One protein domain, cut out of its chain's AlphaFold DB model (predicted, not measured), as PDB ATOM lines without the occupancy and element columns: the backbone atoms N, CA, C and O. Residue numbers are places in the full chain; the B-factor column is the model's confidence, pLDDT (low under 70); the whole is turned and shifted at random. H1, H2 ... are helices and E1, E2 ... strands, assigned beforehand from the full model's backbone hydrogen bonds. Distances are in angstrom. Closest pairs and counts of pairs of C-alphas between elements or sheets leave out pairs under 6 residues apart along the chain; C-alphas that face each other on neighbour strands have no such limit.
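Overview. This is residues 38 to 159 of the 201 residues of an uncharacterized protein of Dimargaris cristalligena (UniProt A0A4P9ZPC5). Three helices of equal residue count, H1, H2 and H3, stand side by side as an up-and-down bundle, with H3 in the middle of the domain. H4 and H6 pack on H3 away from H1 and H2, with H5 on H6; the short H7 packs on H1 and H3, and a small hairpin, E1 and E2, lies beside H1. Residues 67 to 72, of which 67 and 68 belong to H2, stick out at one end of the longest axis, and the turn of the hairpin makes the other. The printed part has 122 residues, with seven named helices followed by two antiparallel strands, order E1 - E2; the class is mostly helix. It is compact, with a radius of gyration of the C-alphas of 13.1 A, and spans 40 by 31 by 26 A.

Arrangement. H1, residues 38 to 51, and H2, residues 55 to 68, form a helical hairpin at a shallow tilt of 20 degrees; H1 touches H2 with residues 46 to 50 alone, and the closest C-alphas, of Leu 49 and Leu 58, are 5.9 A apart. H3, residues 74 to 87, forms a second helical hairpin with H2, at 3 degrees, closest at the C-alphas of Val 62 and Gln 77, 6.1 A. H3 touches H1 too, running the same way at a shallow tilt of 18 degrees, with the C-alphas of Ala 50 and Leu 83 closest, 6.1 A. H3 is the hub, touching five helices. With residues 77 to 81 alone it touches H4, residues 97 to 100, closest at the C-alphas of Thr 81 and Ala 99, 5.9 A. H5, residues 107 to 111, touches H6, residues 115 to 124, closest at the C-alphas of Gly 109 and Glu 118, 4.7 A. H6 touches residues 82 to 86 of H3 at a steep tilt of 66 degrees, closest at the C-alphas of Trp 85 and Ala 117, 4.6 A. H7, residues 135 to 138, touches H3, with the C-alphas of Cys 79 and Cys 138 5.3 A apart, the closest, and H1. E1, residues 144 to 148, and E2, residues 154 to 158, are a hairpin, with N 145 and O 157 at 2.9 A and N 155 and O 147 at 2.8 A, within hydrogen-bond range. The closest C-alphas of H1 and E2, of Ala 47 and Trp 156, are 6.7 A apart. Every O i to N i+4 pair is within hydrogen-bond range in H1, H2, H3, H5 and H6; H4 and H7 are too short for one.

Along the chain. H1 begins at C-alpha 38, (15.679, -4.973, -3.682), and measures 19.7 A from first to last C-alpha; H2 measures 19.9 A, H3 20.2 A and H6 14.6 A. E1 and E2 measure 13.5 A each, and E2 ends at C-alpha 158, (30.515, -4.799, -5.212).

Size, cuts and confidence. The C-alphas of Leu 71 and Ala 150, the two farthest apart, are 40.3 A apart. The printed part has no cut, and no link is long. The mean pLDDT of the printed part is 79.2; under 70 are residues 69 to 73, 108 to 109, 112 and 127 to 142.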
ATOM      1  N   ILE A  38      15.758  -3.871  -4.648       77.69
ATOM      2  CA  ILE A  38      15.679  -4.973  -3.682       77.69
ATOM      3  C   ILE A  38      16.607  -6.108  -4.113       77.69
ATOM      4  O   ILE A  38      17.439  -6.532  -3.325       77.69
ATOM      5  N   GLN A  39      16.560  -6.546  -5.374       76.44
ATOM      6  CA  GLN A  39      17.459  -7.594  -5.878       76.44
ATOM      7  C   GLN A  39      18.936  -7.255  -5.687       76.44
ATOM      8  O   GLN A  39      19.720  -8.113  -5.288       76.44
ATOM      9  N   GLN A  40      19.316  -6.005  -5.941       75.50
ATOM     10  CA  GLN A  40      20.691  -5.546  -5.789       75.50
ATOM     11  C   GLN A  40      21.132  -5.544  -4.325       75.50
ATOM     12  O   GLN A  40      22.223  -6.024  -4.016       75.50
ATOM     13  N   MET A  41      20.279  -5.044  -3.428       79.62
ATOM     14  CA  MET A  41      20.524  -5.086  -1.986       79.62
ATOM     15  C   MET A  41      20.649  -6.526  -1.501       79.62
ATOM     16  O   MET A  41      21.621  -6.857  -0.834       79.62
ATOM     17  N   MET A  42      19.723  -7.394  -1.904       82.06
ATOM     18  CA  MET A  42      19.697  -8.796  -1.500       82.06
ATOM     19  C   MET A  42      20.949  -9.538  -1.945       82.06
ATOM     20  O   MET A  42      21.626 -10.122  -1.111       82.06
ATOM     21  N   ALA A  43      21.322  -9.454  -3.223       79.81
ATOM     22  CA  ALA A  43      22.548 -10.081  -3.708       79.81
ATOM     23  C   ALA A  43      23.795  -9.559  -2.969       79.81
ATOM     24  O   ALA A  43      24.675 -10.345  -2.624       79.81
ATOM     25  N   SER A  44      23.850  -8.253  -2.679       79.88
ATOM     26  CA  SER A  44      24.969  -7.641  -1.948       79.88
ATOM     27  C   SER A  44      25.047  -8.132  -0.501       79.88
ATOM     28  O   SER A  44      26.117  -8.534  -0.049       79.88
ATOM     29  N   VAL A  45      23.920  -8.136   0.218       85.38
ATOM     30  CA  VAL A  45      23.842  -8.617   1.605       85.38
ATOM     31  C   VAL A  45      24.132 -10.112   1.659       85.38
ATOM     32  O   VAL A  45      24.928 -10.542   2.486       85.38
ATOM     33  N   SER A  46      23.572 -10.908   0.747       86.75
ATOM     34  CA  SER A  46      23.840 -12.343   0.683       86.75
ATOM     35  C   SER A  46      25.318 -12.640   0.436       86.75
ATOM     36  O   SER A  46      25.883 -13.491   1.120       86.75
ATOM     37  N   ALA A  47      25.963 -11.922  -0.488       83.06
ATOM     38  CA  ALA A  47      27.398 -12.051  -0.726       83.06
ATOM     39  C   ALA A  47      28.216 -11.665   0.518       83.06
ATOM     40  O   ALA A  47      29.131 -12.393   0.906       83.06
ATOM     41  N   ALA A  48      27.865 -10.564   1.190       83.94
ATOM     42  CA  ALA A  48      28.527 -10.143   2.424       83.94
ATOM     43  C   ALA A  48      28.393 -11.196   3.538       83.94
ATOM     44  O   ALA A  48      29.391 -11.586   4.138       83.94
ATOM     45  N   LEU A  49      27.186 -11.718   3.774       88.81
ATOM     46  CA  LEU A  49      26.943 -12.765   4.769       88.81
ATOM     47  C   LEU A  49      27.717 -14.048   4.438       88.81
ATOM     48  O   LEU A  49      28.382 -14.600   5.310       88.81
ATOM     49  N   ALA A  50      27.704 -14.487   3.178       87.62
ATOM     50  CA  ALA A  50      28.425 -15.686   2.753       87.62
ATOM     51  C   ALA A  50      29.947 -15.545   2.908       87.62
ATOM     52  O   ALA A  50      30.594 -16.418   3.475       87.62
ATOM     53  N   THR A  51      30.523 -14.425   2.461       82.81
ATOM     54  CA  THR A  51      31.978 -14.178   2.561       82.81
ATOM     55  C   THR A  51      32.480 -13.991   3.989       82.81
ATOM     56  O   THR A  51      33.679 -14.110   4.233       82.81
ATOM     57  N   THR A  52      31.576 -13.711   4.928       84.12
ATOM     58  CA  THR A  52      31.872 -13.569   6.359       84.12
ATOM     59  C   THR A  52      31.413 -14.776   7.182       84.12
ATOM     60  O   THR A  52      31.383 -14.698   8.406       84.12
ATOM     61  N   ASN A  53      31.084 -15.899   6.530       88.19
ATOM     62  CA  ASN A  53      30.638 -17.149   7.157       88.19
ATOM     63  C   ASN A  53      29.368 -17.022   8.025       88.19
ATOM     64  O   ASN A  53      29.118 -17.841   8.908       88.19
ATOM     65  N   GLN A  54      28.528 -16.017   7.772       92.38
ATOM     66  CA  GLN A  54      27.257 -15.790   8.469       92.38
ATOM     67  C   GLN A  54      26.108 -16.559   7.792       92.38
ATOM     68  O   GLN A  54      25.110 -15.988   7.347       92.38
ATOM     69  N   PHE A  55      26.261 -17.881   7.660       92.00
ATOM     70  CA  PHE A  55      25.338 -18.718   6.879       92.00
ATOM     71  C   PHE A  55      23.949 -18.868   7.512       92.00
ATOM     72  O   PHE A  55      22.963 -18.997   6.786       92.00
ATOM     73  N   ASN A  56      23.847 -18.792   8.842       91.75
ATOM     74  CA  ASN A  56      22.558 -18.813   9.539       91.75
ATOM     75  C   ASN A  56      21.736 -17.560   9.215       91.75
ATOM     76  O   ASN A  56      20.573 -17.671   8.842       91.75
ATOM     77  N   GLN A  57      22.366 -16.385   9.260       94.31
ATOM     78  CA  GLN A  57      21.741 -15.119   8.876       94.31
ATOM     79  C   GLN A  57      21.383 -15.104   7.388       94.31
ATOM     80  O   GLN A  57      20.340 -14.582   7.005       94.31
ATOM     81  N   LEU A  58      22.220 -15.702   6.529       91.06
ATOM     82  CA  LEU A  58      21.903 -15.854   5.108       91.06
ATOM     83  C   LEU A  58      20.643 -16.706   4.906       91.06
ATOM     84  O   LEU A  58      19.788 -16.345   4.100       91.06
ATOM     85  N   LYS A  59      20.511 -17.815   5.641       88.94
ATOM     86  CA  LYS A  59      19.317 -18.666   5.608       88.94
ATOM     87  C   LYS A  59      18.077 -17.914   6.099       88.94
ATOM     88  O   LYS A  59      17.079 -17.886   5.386       88.94
ATOM     89  N   GLU A  60      18.158 -17.251   7.251       90.88
ATOM     90  CA  GLU A  60      17.056 -16.460   7.819       90.88
ATOM     91  C   GLU A  60      16.590 -15.353   6.862       90.88
ATOM     92  O   GLU A  60      15.390 -15.145   6.663       90.88
ATOM     93  N   LEU A  61      17.540 -14.671   6.217       88.50
ATOM     94  CA  LEU A  61      17.264 -13.646   5.218       88.50
ATOM     95  C   LEU A  61      16.460 -14.216   4.038       88.50
ATOM     96  O   LEU A  61      15.477 -13.611   3.611       88.50
ATOM     97  N   VAL A  62      16.855 -15.381   3.519       86.06
ATOM     98  CA  VAL A  62      16.146 -16.050   2.414       86.06
ATOM     99  C   VAL A  62      14.750 -16.483   2.846       86.06
ATOM    100  O   VAL A  62      13.786 -16.198   2.138       86.06
ATOM    101  N   GLU A  63      14.620 -17.115   4.012       86.56
ATOM    102  CA  GLU A  63      13.335 -17.581   4.544       86.56
ATOM    103  C   GLU A  63      12.360 -16.416   4.766       86.56
ATOM    104  O   GLU A  63      11.199 -16.493   4.357       86.56
ATOM    105  N   THR A  64      12.842 -15.301   5.323       86.00
ATOM    106  CA  THR A  64      12.057 -14.073   5.522       86.00
ATOM    107  C   THR A  64      11.558 -13.511   4.192       86.00
ATOM    108  O   THR A  64      10.383 -13.166   4.052       86.00
ATOM    109  N   MET A  65      12.424 -13.460   3.179       78.88
ATOM    110  CA  MET A  65      12.053 -12.955   1.855       78.88
ATOM    111  C   MET A  65      11.069 -13.870   1.132       78.88
ATOM    112  O   MET A  65      10.113 -13.393   0.519       78.88
ATOM    113  N   MET A  66      11.266 -15.184   1.234       78.56
ATOM    114  CA  MET A  66      10.320 -16.162   0.712       78.56
ATOM    115  C   MET A  66       8.964 -16.051   1.407       78.56
ATOM    116  O   MET A  66       7.938 -16.170   0.744       78.56
ATOM    117  N   ALA A  67       8.927 -15.792   2.716       81.31
ATOM    118  CA  ALA A  67       7.679 -15.573   3.440       81.31
ATOM    119  C   ALA A  67       6.962 -14.289   2.988       81.31
ATOM    120  O   ALA A  67       5.737 -14.297   2.858       81.31
ATOM    121  N   PHE A  68       7.717 -13.221   2.712       75.12
ATOM    122  CA  PHE A  68       7.183 -11.925   2.295       75.12
ATOM    123  C   PHE A  68       6.588 -11.944   0.875       75.12
ATOM    124  O   PHE A  68       5.499 -11.418   0.661       75.12
ATOM    125  N   GLU A  69       7.250 -12.585  -0.096       68.81
ATOM    126  CA  GLU A  69       6.769 -12.666  -1.486       68.81
ATOM    127  C   GLU A  69       7.068 -14.036  -2.135       68.81
ATOM    128  O   GLU A  69       7.863 -14.144  -3.073       68.81
ATOM    129  N   LYS A  70       6.364 -15.089  -1.682       60.59
ATOM    130  CA  LYS A  70       6.522 -16.499  -2.123       60.59
ATOM    131  C   LYS A  70       6.606 -16.725  -3.639       60.59
ATOM    132  O   LYS A  70       7.237 -17.678  -4.074       60.59
ATOM    133  N   LEU A  71       5.950 -15.888  -4.444       55.19
ATOM    134  CA  LEU A  71       5.843 -16.063  -5.898       55.19
ATOM    135  C   LEU A  71       6.898 -15.302  -6.714       55.19
ATOM    136  O   LEU A  71       6.911 -15.442  -7.934       55.19
ATOM    137  N   ARG A  72       7.737 -14.458  -6.097       61.53
ATOM    138  CA  ARG A  72       8.524 -13.469  -6.859       61.53
ATOM    139  C   ARG A  72      10.031 -13.658  -6.858       61.53
ATOM    140  O   ARG A  72      10.678 -12.969  -7.641       61.53
ATOM    141  N   PHE A  73      10.583 -14.551  -6.032       67.31
ATOM    142  CA  PHE A  73      12.041 -14.631  -5.891       67.31
ATOM    143  C   PHE A  73      12.659 -16.031  -5.706       67.31
ATOM    144  O   PHE A  73      13.542 -16.187  -4.853       67.31
ATOM    145  N   PRO A  74      12.284 -17.056  -6.497       73.12
ATOM    146  CA  PRO A  74      13.047 -18.311  -6.526       73.12
ATOM    147  C   PRO A  74      14.536 -18.084  -6.855       73.12
ATOM    148  O   PRO A  74      15.403 -18.854  -6.441       73.12
ATOM    149  N   GLU A  75      14.870 -16.992  -7.545       77.25
ATOM    150  CA  GLU A  75      16.244 -16.603  -7.846       77.25
ATOM    151  C   GLU A  75      17.058 -16.278  -6.583       77.25
ATOM    152  O   GLU A  75      18.250 -16.570  -6.554       77.25
ATOM    153  N   PHE A  76      16.459 -15.715  -5.524       79.31
ATOM    154  CA  PHE A  76      17.203 -15.410  -4.292       79.31
ATOM    155  C   PHE A  76      17.603 -16.668  -3.538       79.31
ATOM    156  O   PHE A  76      18.753 -16.778  -3.109       79.31
ATOM    157  N   GLN A  77      16.686 -17.628  -3.431       84.88
ATOM    158  CA  GLN A  77      16.991 -18.942  -2.874       84.88
ATOM    159  C   GLN A  77      18.131 -19.601  -3.655       84.88
ATOM    160  O   GLN A  77      19.072 -20.125  -3.060       84.88
ATOM    161  N   ALA A  78      18.095 -19.511  -4.984       83.00
ATOM    162  CA  ALA A  78      19.137 -20.062  -5.834       83.00
ATOM    163  C   ALA A  78      20.496 -19.378  -5.619       83.00
ATOM    164  O   ALA A  78      21.506 -20.059  -5.454       83.00
ATOM    165  N   CYS A  79      20.533 -18.045  -5.544       83.19
ATOM    166  CA  CYS A  79      21.769 -17.315  -5.267       83.19
ATOM    167  C   CYS A  79      22.344 -17.653  -3.891       83.19
ATOM    168  O   CYS A  79      23.541 -17.904  -3.778       83.19
ATOM    169  N   ALA A  80      21.507 -17.703  -2.856       87.56
ATOM    170  CA  ALA A  80      21.941 -18.090  -1.521       87.56
ATOM    171  C   ALA A  80      22.437 -19.541  -1.474       87.56
ATOM    172  O   ALA A  80      23.438 -19.818  -0.823       87.56
ATOM    173  N   THR A  81      21.795 -20.451  -2.207       88.75
ATOM    174  CA  THR A  81      22.228 -21.850  -2.323       88.75
ATOM    175  C   THR A  81      23.612 -21.947  -2.962       88.75
ATOM    176  O   THR A  81      24.497 -22.577  -2.389       88.75
ATOM    177  N   VAL A  82      23.837 -21.261  -4.088       87.69
ATOM    178  CA  VAL A  82      25.155 -21.200  -4.753       87.69
ATOM    179  C   VAL A  82      26.212 -20.615  -3.820       87.69
ATOM    180  O   VAL A  82      27.300 -21.172  -3.700       87.69
ATOM    181  N   LEU A  83      25.886 -19.524  -3.123       87.94
ATOM    182  CA  LEU A  83      26.771 -18.896  -2.143       87.94
ATOM    183  C   LEU A  83      27.132 -19.843  -0.994       87.94
ATOM    184  O   LEU A  83      28.298 -19.937  -0.627       87.94
ATOM    185  N   ARG A  84      26.159 -20.567  -0.436       90.88
ATOM    186  CA  ARG A  84      26.432 -21.552   0.614       90.88
ATOM    187  C   ARG A  84      27.280 -22.695   0.081       90.88
ATOM    188  O   ARG A  84      28.281 -23.019   0.697       90.88
ATOM    189  N   TRP A  85      26.960 -23.272  -1.074       90.81
ATOM    190  CA  TRP A  85      27.807 -24.331  -1.623       90.81
ATOM    191  C   TRP A  85      29.248 -23.871  -1.853       90.81
ATOM    192  O   TRP A  85      30.178 -24.639  -1.608       90.81
ATOM    193  N   GLU A  86      29.437 -22.626  -2.284       89.50
ATOM    194  CA  GLU A  86      30.768 -22.107  -2.561       89.50
ATOM    195  C   GLU A  86      31.588 -21.801  -1.300       89.50
ATOM    196  O   GLU A  86      32.768 -22.150  -1.257       89.50
ATOM    197  N   PHE A  87      30.984 -21.150  -0.298       88.31
ATOM    198  CA  PHE A  87      31.697 -20.607   0.867       88.31
ATOM    199  C   PHE A  87      31.535 -21.435   2.148       88.31
ATOM    200  O   PHE A  87      32.409 -21.389   3.009       88.31
ATOM    201  N   ASP A  88      30.445 -22.188   2.297       90.75
ATOM    202  CA  ASP A  88      30.209 -23.066   3.446       90.75
ATOM    203  C   ASP A  88      30.721 -24.471   3.113       90.75
ATOM    204  O   ASP A  88      30.045 -25.267   2.456       90.75
ATOM    205  N   GLU A  89      31.946 -24.781   3.539       89.56
ATOM    206  CA  GLU A  89      32.569 -26.090   3.302       89.56
ATOM    207  C   GLU A  89      31.723 -27.243   3.855       89.56
ATOM    208  O   GLU A  89      31.612 -28.280   3.200       89.56
ATOM    209  N   SER A  90      31.063 -27.031   4.998       90.69
ATOM    210  CA  SER A  90      30.233 -28.037   5.666       90.69
ATOM    211  C   SER A  90      28.897 -28.281   4.963       90.69
ATOM    212  O   SER A  90      28.290 -29.344   5.106       90.69
ATOM    213  N   TYR A  91      28.432 -27.310   4.174       90.56
ATOM    214  CA  TYR A  91      27.156 -27.401   3.490       90.56
ATOM    215  C   TYR A  91      27.262 -28.223   2.211       90.56
ATOM    216  O   TYR A  91      27.831 -27.789   1.203       90.56
ATOM    217  N   THR A  92      26.649 -29.404   2.240       88.56
ATOM    218  CA  THR A  92      26.469 -30.264   1.066       88.56
ATOM    219  C   THR A  92      25.186 -29.931   0.311       88.56
ATOM    220  O   THR A  92      25.150 -30.075  -0.904       88.56
ATOM    221  N   GLY A  93      24.155 -29.441   1.007       87.19
ATOM    222  CA  GLY A  93      22.801 -29.230   0.479       87.19
ATOM    223  C   GLY A  93      21.881 -30.451   0.594       87.19
ATOM    224  O   GLY A  93      20.692 -30.341   0.319       87.19
ATOM    225  N   VAL A  94      22.393 -31.603   1.034       86.88
ATOM    226  CA  VAL A  94      21.576 -32.807   1.246       86.88
ATOM    227  C   VAL A  94      20.664 -32.603   2.457       86.88
ATOM    228  O   VAL A  94      21.147 -32.265   3.537       86.88
ATOM    229  N   GLY A  95      19.355 -32.813   2.290       84.19
ATOM    230  CA  GLY A  95      18.362 -32.607   3.347       84.19
ATOM    231  C   GLY A  95      17.995 -31.138   3.587       84.19
ATOM    232  O   GLY A  95      17.236 -30.841   4.511       84.19
ATOM    233  N   ASP A  96      18.520 -30.210   2.778       85.69
ATOM    234  CA  ASP A  96      18.129 -28.802   2.795       85.69
ATOM    235  C   ASP A  96      17.216 -28.517   1.596       85.69
ATOM    236  O   ASP A  96      17.637 -28.553   0.436       85.69
ATOM    237  N   LYS A  97      15.953 -28.184   1.885       83.19
ATOM    238  CA  LYS A  97      14.942 -27.884   0.861       83.19
ATOM    239  C   LYS A  97      15.385 -26.788  -0.109       83.19
ATOM    240  O   LYS A  97      14.940 -26.803  -1.253       83.19
ATOM    241  N   MET A  98      16.240 -25.846   0.315       81.12
ATOM    242  CA  MET A  98      16.710 -24.789  -0.579       81.12
ATOM    243  C   MET A  98      17.548 -25.348  -1.726       81.12
ATOM    244  O   MET A  98      17.354 -24.942  -2.873       81.12
ATOM    245  N   ALA A  99      18.444 -26.287  -1.409       85.75
ATOM    246  CA  ALA A  99      19.305 -26.960  -2.373       85.75
ATOM    247  C   ALA A  99      18.548 -27.999  -3.205       85.75
ATOM    248  O   ALA A  99      18.768 -28.095  -4.409       85.75
ATOM    249  N   GLU A 100      17.621 -28.736  -2.598       83.62
ATOM    250  CA  GLU A 100      16.813 -29.745  -3.299       83.62
ATOM    251  C   GLU A 100      15.886 -29.130  -4.359       83.62
ATOM    252  O   GLU A 100      15.613 -29.744  -5.387       83.62
ATOM    253  N   GLN A 101      15.432 -27.896  -4.136       80.69
ATOM    254  CA  GLN A 101      14.617 -27.125  -5.081       80.69
ATOM    255  C   GLN A 101      15.458 -26.302  -6.072       80.69
ATOM    256  O   GLN A 101      14.930 -25.435  -6.767       80.69
ATOM    257  N   PHE A 102      16.774 -26.519  -6.135       83.19
ATOM    258  CA  PHE A 102      17.625 -25.820  -7.088       83.19
ATOM    259  C   PHE A 102      17.395 -26.360  -8.510       83.19
ATOM    260  O   PHE A 102      17.909 -27.408  -8.895       83.19
ATOM    261  N   GLU A 103      16.614 -25.631  -9.309       79.81
ATOM    262  CA  GLU A 103      16.214 -26.044 -10.668       79.81
ATOM    263  C   GLU A 103      17.167 -25.573 -11.782       79.81
ATOM    264  O   GLU A 103      16.910 -25.787 -12.971       79.81
ATOM    265  N   TYR A 104      18.266 -24.914 -11.420       77.56
ATOM    266  CA  TYR A 104      19.176 -24.300 -12.381       77.56
ATOM    267  C   TYR A 104      20.332 -25.221 -12.760       77.56
ATOM    268  O   TYR A 104      20.714 -26.117 -12.009       77.56
ATOM    269  N   GLY A 105      20.907 -24.991 -13.941       78.50
ATOM    270  CA  GLY A 105      21.991 -25.834 -14.435       78.50
ATOM    271  C   GLY A 105      23.260 -25.731 -13.593       78.50
ATOM    272  O   GLY A 105      23.766 -24.634 -13.375       78.50
ATOM    273  N   CYS A 106      23.813 -26.859 -13.145       81.62
ATOM    274  CA  CYS A 106      24.955 -26.870 -12.223       81.62
ATOM    275  C   CYS A 106      26.255 -26.322 -12.833       81.62
ATOM    276  O   CYS A 106      26.997 -25.607 -12.156       81.62
ATOM    277  N   GLY A 107      26.478 -26.534 -14.138       74.94
ATOM    278  CA  GLY A 107      27.637 -25.988 -14.869       74.94
ATOM    279  C   GLY A 107      27.669 -24.454 -14.953       74.94
ATOM    280  O   GLY A 107      28.592 -23.829 -15.479       74.94
ATOM    281  N   TYR A 108      26.622 -23.812 -14.450       68.12
ATOM    282  CA  TYR A 108      26.530 -22.377 -14.319       68.12
ATOM    283  C   TYR A 108      27.416 -21.812 -13.201       68.12
ATOM    284  O   TYR A 108      28.003 -20.745 -13.391       68.12
ATOM    285  N   GLY A 109      27.541 -22.522 -12.070       67.38
ATOM    286  CA  GLY A 109      28.432 -22.132 -10.975       67.38
ATOM    287  C   GLY A 109      29.868 -21.984 -11.477       67.38
ATOM    288  O   GLY A 109      30.471 -20.923 -11.329       67.38
ATOM    289  N   GLY A 110      30.346 -22.978 -12.228       70.25
ATOM    290  CA  GLY A 110      31.672 -22.982 -12.847       70.25
ATOM    291  C   GLY A 110      31.919 -21.811 -13.789       70.25
ATOM    292  O   GLY A 110      32.962 -21.163 -13.719       70.25
ATOM    293  N   LYS A 111      30.931 -21.451 -14.621       72.06
ATOM    294  CA  LYS A 111      31.016 -20.295 -15.540       72.06
ATOM    295  C   LYS A 111      31.145 -18.949 -14.817       72.06
ATOM    296  O   LYS A 111      31.592 -17.983 -15.432       72.06
ATOM    297  N   LEU A 112      30.740 -18.881 -13.552       69.31
ATOM    298  CA  LEU A 112      30.927 -17.733 -12.662       69.31
ATOM    299  C   LEU A 112      32.184 -17.846 -11.788       69.31
ATOM    300  O   LEU A 112      32.468 -16.951 -10.998       69.31
ATOM    301  N   GLY A 113      32.940 -18.933 -11.921       74.44
ATOM    302  CA  GLY A 113      34.088 -19.231 -11.077       74.44
ATOM    303  C   GLY A 113      33.730 -19.880  -9.741       74.44
ATOM    304  O   GLY A 113      34.639 -20.050  -8.933       74.44
ATOM    305  N   PHE A 114      32.474 -20.273  -9.506       81.25
ATOM    306  CA  PHE A 114      32.030 -21.034  -8.331       81.25
ATOM    307  C   PHE A 114      32.232 -22.541  -8.527       81.25
ATOM    308  O   PHE A 114      31.294 -23.290  -8.815       81.25
ATOM    309  N   GLN A 115      33.485 -22.979  -8.437       86.50
ATOM    310  CA  GLN A 115      33.872 -24.370  -8.690       86.50
ATOM    311  C   GLN A 115      33.348 -25.319  -7.605       86.50
ATOM    312  O   GLN A 115      32.914 -26.434  -7.911       86.50
ATOM    313  N   ASN A 116      33.330 -24.871  -6.346       89.25
ATOM    314  CA  ASN A 116      32.791 -25.666  -5.245       89.25
ATOM    315  C   ASN A 116      31.272 -25.793  -5.389       89.25
ATOM    316  O   ASN A 116      30.727 -26.884  -5.217       89.25
ATOM    317  N   ALA A 117      30.596 -24.703  -5.770       89.00
ATOM    318  CA  ALA A 117      29.162 -24.731  -6.025       89.00
ATOM    319  C   ALA A 117      28.775 -25.643  -7.186       89.00
ATOM    320  O   ALA A 117      27.825 -26.410  -7.056       89.00
ATOM    321  N   GLU A 118      29.513 -25.602  -8.295       88.44
ATOM    322  CA  GLU A 118      29.304 -26.522  -9.416       88.44
ATOM    323  C   GLU A 118      29.453 -27.979  -8.975       88.44
ATOM    324  O   GLU A 118      28.552 -28.784  -9.209       88.44
ATOM    325  N   THR A 119      30.543 -28.298  -8.271       90.88
ATOM    326  CA  THR A 119      30.826 -29.661  -7.802       90.88
ATOM    327  C   THR A 119      29.720 -30.184  -6.884       90.88
ATOM    328  O   THR A 119      29.205 -31.282  -7.093       90.88
ATOM    329  N   LYS A 120      29.308 -29.390  -5.888       91.19
ATOM    330  CA  LYS A 120      28.254 -29.779  -4.937       91.19
ATOM    331  C   LYS A 120      26.875 -29.862  -5.595       91.19
ATOM    332  O   LYS A 120      26.116 -30.778  -5.294       91.19
ATOM    333  N   CYS A 121      26.570 -28.963  -6.530       88.81
ATOM    334  CA  CYS A 121      25.331 -29.019  -7.302       88.81
ATOM    335  C   CYS A 121      25.256 -30.301  -8.138       88.81
ATOM    336  O   CYS A 121      24.256 -31.010  -8.069       88.81
ATOM    337  N   LEU A 122      26.325 -30.643  -8.870       88.12
ATOM    338  CA  LEU A 122      26.386 -31.860  -9.689       88.12
ATOM    339  C   LEU A 122      26.239 -33.138  -8.854       88.12
ATOM    340  O   LEU A 122      25.673 -34.115  -9.338       88.12
ATOM    341  N   ALA A 123      26.709 -33.127  -7.603       89.00
ATOM    342  CA  ALA A 123      26.539 -34.250  -6.684       89.00
ATOM    343  C   ALA A 123      25.070 -34.472  -6.269       89.00
ATOM    344  O   ALA A 123      24.679 -35.609  -6.021       89.00
ATOM    345  N   ILE A 124      24.260 -33.410  -6.203       85.75
ATOM    346  CA  ILE A 124      22.830 -33.489  -5.853       85.75
ATOM    347  C   ILE A 124      21.968 -33.719  -7.096       85.75
ATOM    348  O   ILE A 124      21.026 -34.509  -7.064       85.75
ATOM    349  N   ASN A 125      22.268 -33.019  -8.189       80.31
ATOM    350  CA  ASN A 125      21.452 -33.017  -9.395       80.31
ATOM    351  C   ASN A 125      22.333 -33.078 -10.658       80.31
ATOM    352  O   ASN A 125      22.585 -32.059 -11.302       80.31
ATOM    353  N   PRO A 126      22.810 -34.272 -11.048       74.12
ATOM    354  CA  PRO A 126      23.719 -34.430 -12.185       74.12
ATOM    355  C   PRO A 126      23.058 -34.189 -13.555       74.12
ATOM    356  O   PRO A 126      23.745 -34.206 -14.575       74.12
ATOM    357  N   HIS A 127      21.734 -33.989 -13.610       67.69
ATOM    358  CA  HIS A 127      20.952 -33.945 -14.853       67.69
ATOM    359  C   HIS A 127      20.182 -32.632 -15.070       67.69
ATOM    360  O   HIS A 127      19.323 -32.552 -15.956       67.69
ATOM    361  N   THR A 128      20.448 -31.585 -14.288       62.97
ATOM    362  CA  THR A 128      19.822 -30.276 -14.500       62.97
ATOM    363  C   THR A 128      20.493 -29.523 -15.642       62.97
ATOM    364  O   THR A 128      21.471 -28.813 -15.457       62.97
ATOM    365  N   ASP A 129      19.888 -29.607 -16.824       59.31
ATOM    366  CA  ASP A 129      20.026 -28.612 -17.904       59.31
ATOM    367  C   ASP A 129      18.784 -27.701 -17.987       59.31
ATOM    368  O   ASP A 129      18.542 -27.007 -18.972       59.31
ATOM    369  N   ARG A 130      17.939 -27.723 -16.946       57.28
ATOM    370  CA  ARG A 130      16.540 -27.291 -17.055       57.28
ATOM    371  C   ARG A 130      16.351 -25.779 -17.101       57.28
ATOM    372  O   ARG A 130      15.420 -25.338 -17.768       57.28
ATOM    373  N   GLN A 131      17.209 -24.985 -16.455       60.34
ATOM    374  CA  GLN A 131      17.118 -23.521 -16.499       60.34
ATOM    375  C   GLN A 131      18.498 -22.856 -16.397       60.34
ATOM    376  O   GLN A 131      19.274 -23.113 -15.475       60.34
ATOM    377  N   VAL A 132      18.804 -21.944 -17.326       59.59
ATOM    378  CA  VAL A 132      19.929 -21.017 -17.157       59.59
ATOM    379  C   VAL A 132      19.524 -20.025 -16.079       59.59
ATOM    380  O   VAL A 132      18.570 -19.267 -16.259       59.59
ATOM    381  N   LEU A 133      20.244 -20.024 -14.957       61.41
ATOM    382  CA  LEU A 133      20.013 -19.022 -13.929       61.41
ATOM    383  C   LEU A 133      20.228 -17.646 -14.549       61.41
ATOM    384  O   LEU A 133      21.187 -17.400 -15.286       61.41
ATOM    385  N   ARG A 134      19.280 -16.748 -14.309       66.94
ATOM    386  CA  ARG A 134      19.361 -15.380 -14.795       66.94
ATOM    387  C   ARG A 134      20.498 -14.685 -14.031       66.94
ATOM    388  O   ARG A 134      20.292 -14.171 -12.939       66.94
ATOM    389  N   LEU A 135      21.719 -14.723 -14.587       58.75
ATOM    390  CA  LEU A 135      22.980 -14.129 -14.070       58.75
ATOM    391  C   LEU A 135      22.805 -12.797 -13.404       58.75
ATOM    392  O   LEU A 135      23.404 -12.507 -12.371       58.75
ATOM    393  N   ASN A 136      21.957 -11.995 -14.000       63.25
ATOM    394  CA  ASN A 136      21.658 -10.673 -13.546       63.25
ATOM    395  C   ASN A 136      20.970 -10.628 -12.163       63.25
ATOM    396  O   ASN A 136      20.983  -9.569 -11.555       63.25
ATOM    397  N   PHE A 137      20.438 -11.719 -11.614       69.50
ATOM    398  CA  PHE A 137      19.924 -11.742 -10.238       69.50
ATOM    399  C   PHE A 137      21.050 -11.923  -9.219       69.50
ATOM    400  O   PHE A 137      21.266 -11.026  -8.408       69.50
ATOM    401  N   CYS A 138      21.837 -13.003  -9.311       68.38
ATOM    402  CA  CYS A 138      22.943 -13.227  -8.366       68.38
ATOM    403  C   CYS A 138      24.054 -12.194  -8.494       68.38
ATOM    404  O   CYS A 138      24.755 -11.919  -7.526       68.38
ATOM    405  N   THR A 139      24.202 -11.604  -9.682       67.25
ATOM    406  CA  THR A 139      25.157 -10.520  -9.901       67.25
ATOM    407  C   THR A 139      24.544  -9.135  -9.772       67.25
ATOM    408  O   THR A 139      25.212  -8.147 -10.068       67.25
ATOM    409  N   ALA A 140      23.269  -9.011  -9.386       69.62
ATOM    410  CA  ALA A 140      22.620  -7.707  -9.257       69.62
ATOM    411  C   ALA A 140      22.714  -6.844 -10.546       69.62
ATOM    412  O   ALA A 140      22.835  -5.620 -10.505       69.62
ATOM    413  N   ASN A 141      22.639  -7.492 -11.711       68.62
ATOM    414  CA  ASN A 141      22.876  -6.971 -13.060       68.62
ATOM    415  C   ASN A 141      24.332  -6.503 -13.268       68.62
ATOM    416  O   ASN A 141      24.575  -5.462 -13.879       68.62
ATOM    417  N   GLY A 142      25.300  -7.262 -12.748       66.12
ATOM    418  CA  GLY A 142      26.726  -6.924 -12.775       66.12
ATOM    419  C   GLY A 142      27.153  -5.886 -11.731       66.12
ATOM    420  O   GLY A 142      28.221  -5.288 -11.868       66.12
ATOM    421  N   LEU A 143      26.323  -5.626 -10.714       70.12
ATOM    422  CA  LEU A 143      26.723  -4.822  -9.559       70.12
ATOM    423  C   LEU A 143      27.474  -5.624  -8.507       70.12
ATOM    424  O   LEU A 143      28.219  -5.046  -7.737       70.12
ATOM    425  N   VAL A 144      27.273  -6.929  -8.449       72.56
ATOM    426  CA  VAL A 144      27.945  -7.810  -7.502       72.56
ATOM    427  C   VAL A 144      28.544  -8.916  -8.345       72.56
ATOM    428  O   VAL A 144      27.839  -9.493  -9.164       72.56
ATOM    429  N   TYR A 145      29.839  -9.179  -8.251       75.25
ATOM    430  CA  TYR A 145      30.416 -10.253  -9.051       75.25
ATOM    431  C   TYR A 145      31.504 -11.017  -8.310       75.25
ATOM    432  O   TYR A 145      32.281 -10.427  -7.548       75.25
ATOM    433  N   PRO A 146      31.557 -12.337  -8.528       73.62
ATOM    434  CA  PRO A 146      32.646 -13.152  -8.036       73.62
ATOM    435  C   PRO A 146      33.929 -12.854  -8.809       73.62
ATOM    436  O   PRO A 146      33.921 -12.651 -10.023       73.62
ATOM    437  N   HIS A 147      35.048 -12.858  -8.103       75.25
ATOM    438  CA  HIS A 147      36.384 -12.879  -8.684       75.25
ATOM    439  C   HIS A 147      37.306 -13.685  -7.769       75.25
ATOM    440  O   HIS A 147      36.971 -13.944  -6.617       75.25
ATOM    441  N   ARG A 148      38.468 -14.099  -8.263       74.94
ATOM    442  CA  ARG A 148      39.491 -14.736  -7.430       74.94
ATOM    443  C   ARG A 148      40.628 -13.754  -7.207       74.94
ATOM    444  O   ARG A 148      40.952 -12.981  -8.107       74.94
ATOM    445  N   ASP A 149      41.189 -13.747  -6.005       75.69
ATOM    446  CA  ASP A 149      42.411 -12.997  -5.739       75.69
ATOM    447  C   ASP A 149      43.641 -13.707  -6.325       75.69
ATOM    448  O   ASP A 149      43.536 -14.773  -6.937       75.69
ATOM    449  N   ALA A 150      44.821 -13.112  -6.139       77.94
ATOM    450  CA  ALA A 150      46.080 -13.651  -6.652       77.94
ATOM    451  C   ALA A 150      46.407 -15.069  -6.139       77.94
ATOM    452  O   ALA A 150      47.162 -15.786  -6.787       77.94
ATOM    453  N   ASN A 151      45.818 -15.496  -5.015       81.31
ATOM    454  CA  ASN A 151      45.996 -16.834  -4.449       81.31
ATOM    455  C   ASN A 151      44.902 -17.810  -4.907       81.31
ATOM    456  O   ASN A 151      44.782 -18.912  -4.375       81.31
ATOM    457  N   GLY A 152      44.048 -17.401  -5.849       74.06
ATOM    458  CA  GLY A 152      42.914 -18.194  -6.300       74.06
ATOM    459  C   GLY A 152      41.755 -18.224  -5.303       74.06
ATOM    460  O   GLY A 152      40.776 -18.930  -5.554       74.06
ATOM    461  N   LYS A 153      41.804 -17.466  -4.197       78.44
ATOM    462  CA  LYS A 153      40.713 -17.436  -3.220       78.44
ATOM    463  C   LYS A 153      39.559 -16.619  -3.779       78.44
ATOM    464  O   LYS A 153      39.741 -15.489  -4.230       78.44
ATOM    465  N   LEU A 154      38.362 -17.190  -3.737       72.12
ATOM    466  CA  LEU A 154      37.168 -16.504  -4.197       72.12
ATOM    467  C   LEU A 154      36.827 -15.319  -3.282       72.12
ATOM    468  O   LEU A 154      36.792 -15.434  -2.057       72.12
ATOM    469  N   LYS A 155      36.545 -14.182  -3.908       74.12
ATOM    470  CA  LYS A 155      36.096 -12.933  -3.306       74.12
ATOM    471  C   LYS A 155      34.896 -12.398  -4.078       74.12
ATOM    472  O   LYS A 155      34.710 -12.674  -5.262       74.12
ATOM    473  N   TRP A 156      34.097 -11.580  -3.408       75.19
ATOM    474  CA  TRP A 156      33.036 -10.819  -4.054       75.19
ATOM    475  C   TRP A 156      33.440  -9.365  -4.171       75.19
ATOM    476  O   TRP A 156      33.960  -8.776  -3.227       75.19
ATOM    477  N   ALA A 157      33.179  -8.793  -5.336       77.75
ATOM    478  CA  ALA A 157      33.287  -7.368  -5.547       77.75
ATOM    479  C   ALA A 157      31.902  -6.764  -5.703       77.75
ATOM    480  O   ALA A 157      31.041  -7.314  -6.391       77.75
ATOM    481  N   ILE A 158      31.717  -5.608  -5.076       76.25
ATOM    482  CA  ILE A 158      30.515  -4.799  -5.212       76.25
ATOM    483  C   ILE A 158      30.904  -3.561  -6.009       76.25
ATOM    484  O   ILE A 158      31.758  -2.769  -5.612       76.25
ATOM    485  N   ARG A 159      30.271  -3.389  -7.160       76.69
ATOM    486  CA  ARG A 159      30.415  -2.222  -8.008       76.69
ATOM    487  C   ARG A 159      29.681  -1.053  -7.370       76.69
ATOM    488  O   ARG A 159      28.455  -0.962  -7.387       76.69
TER     489      ARG A 159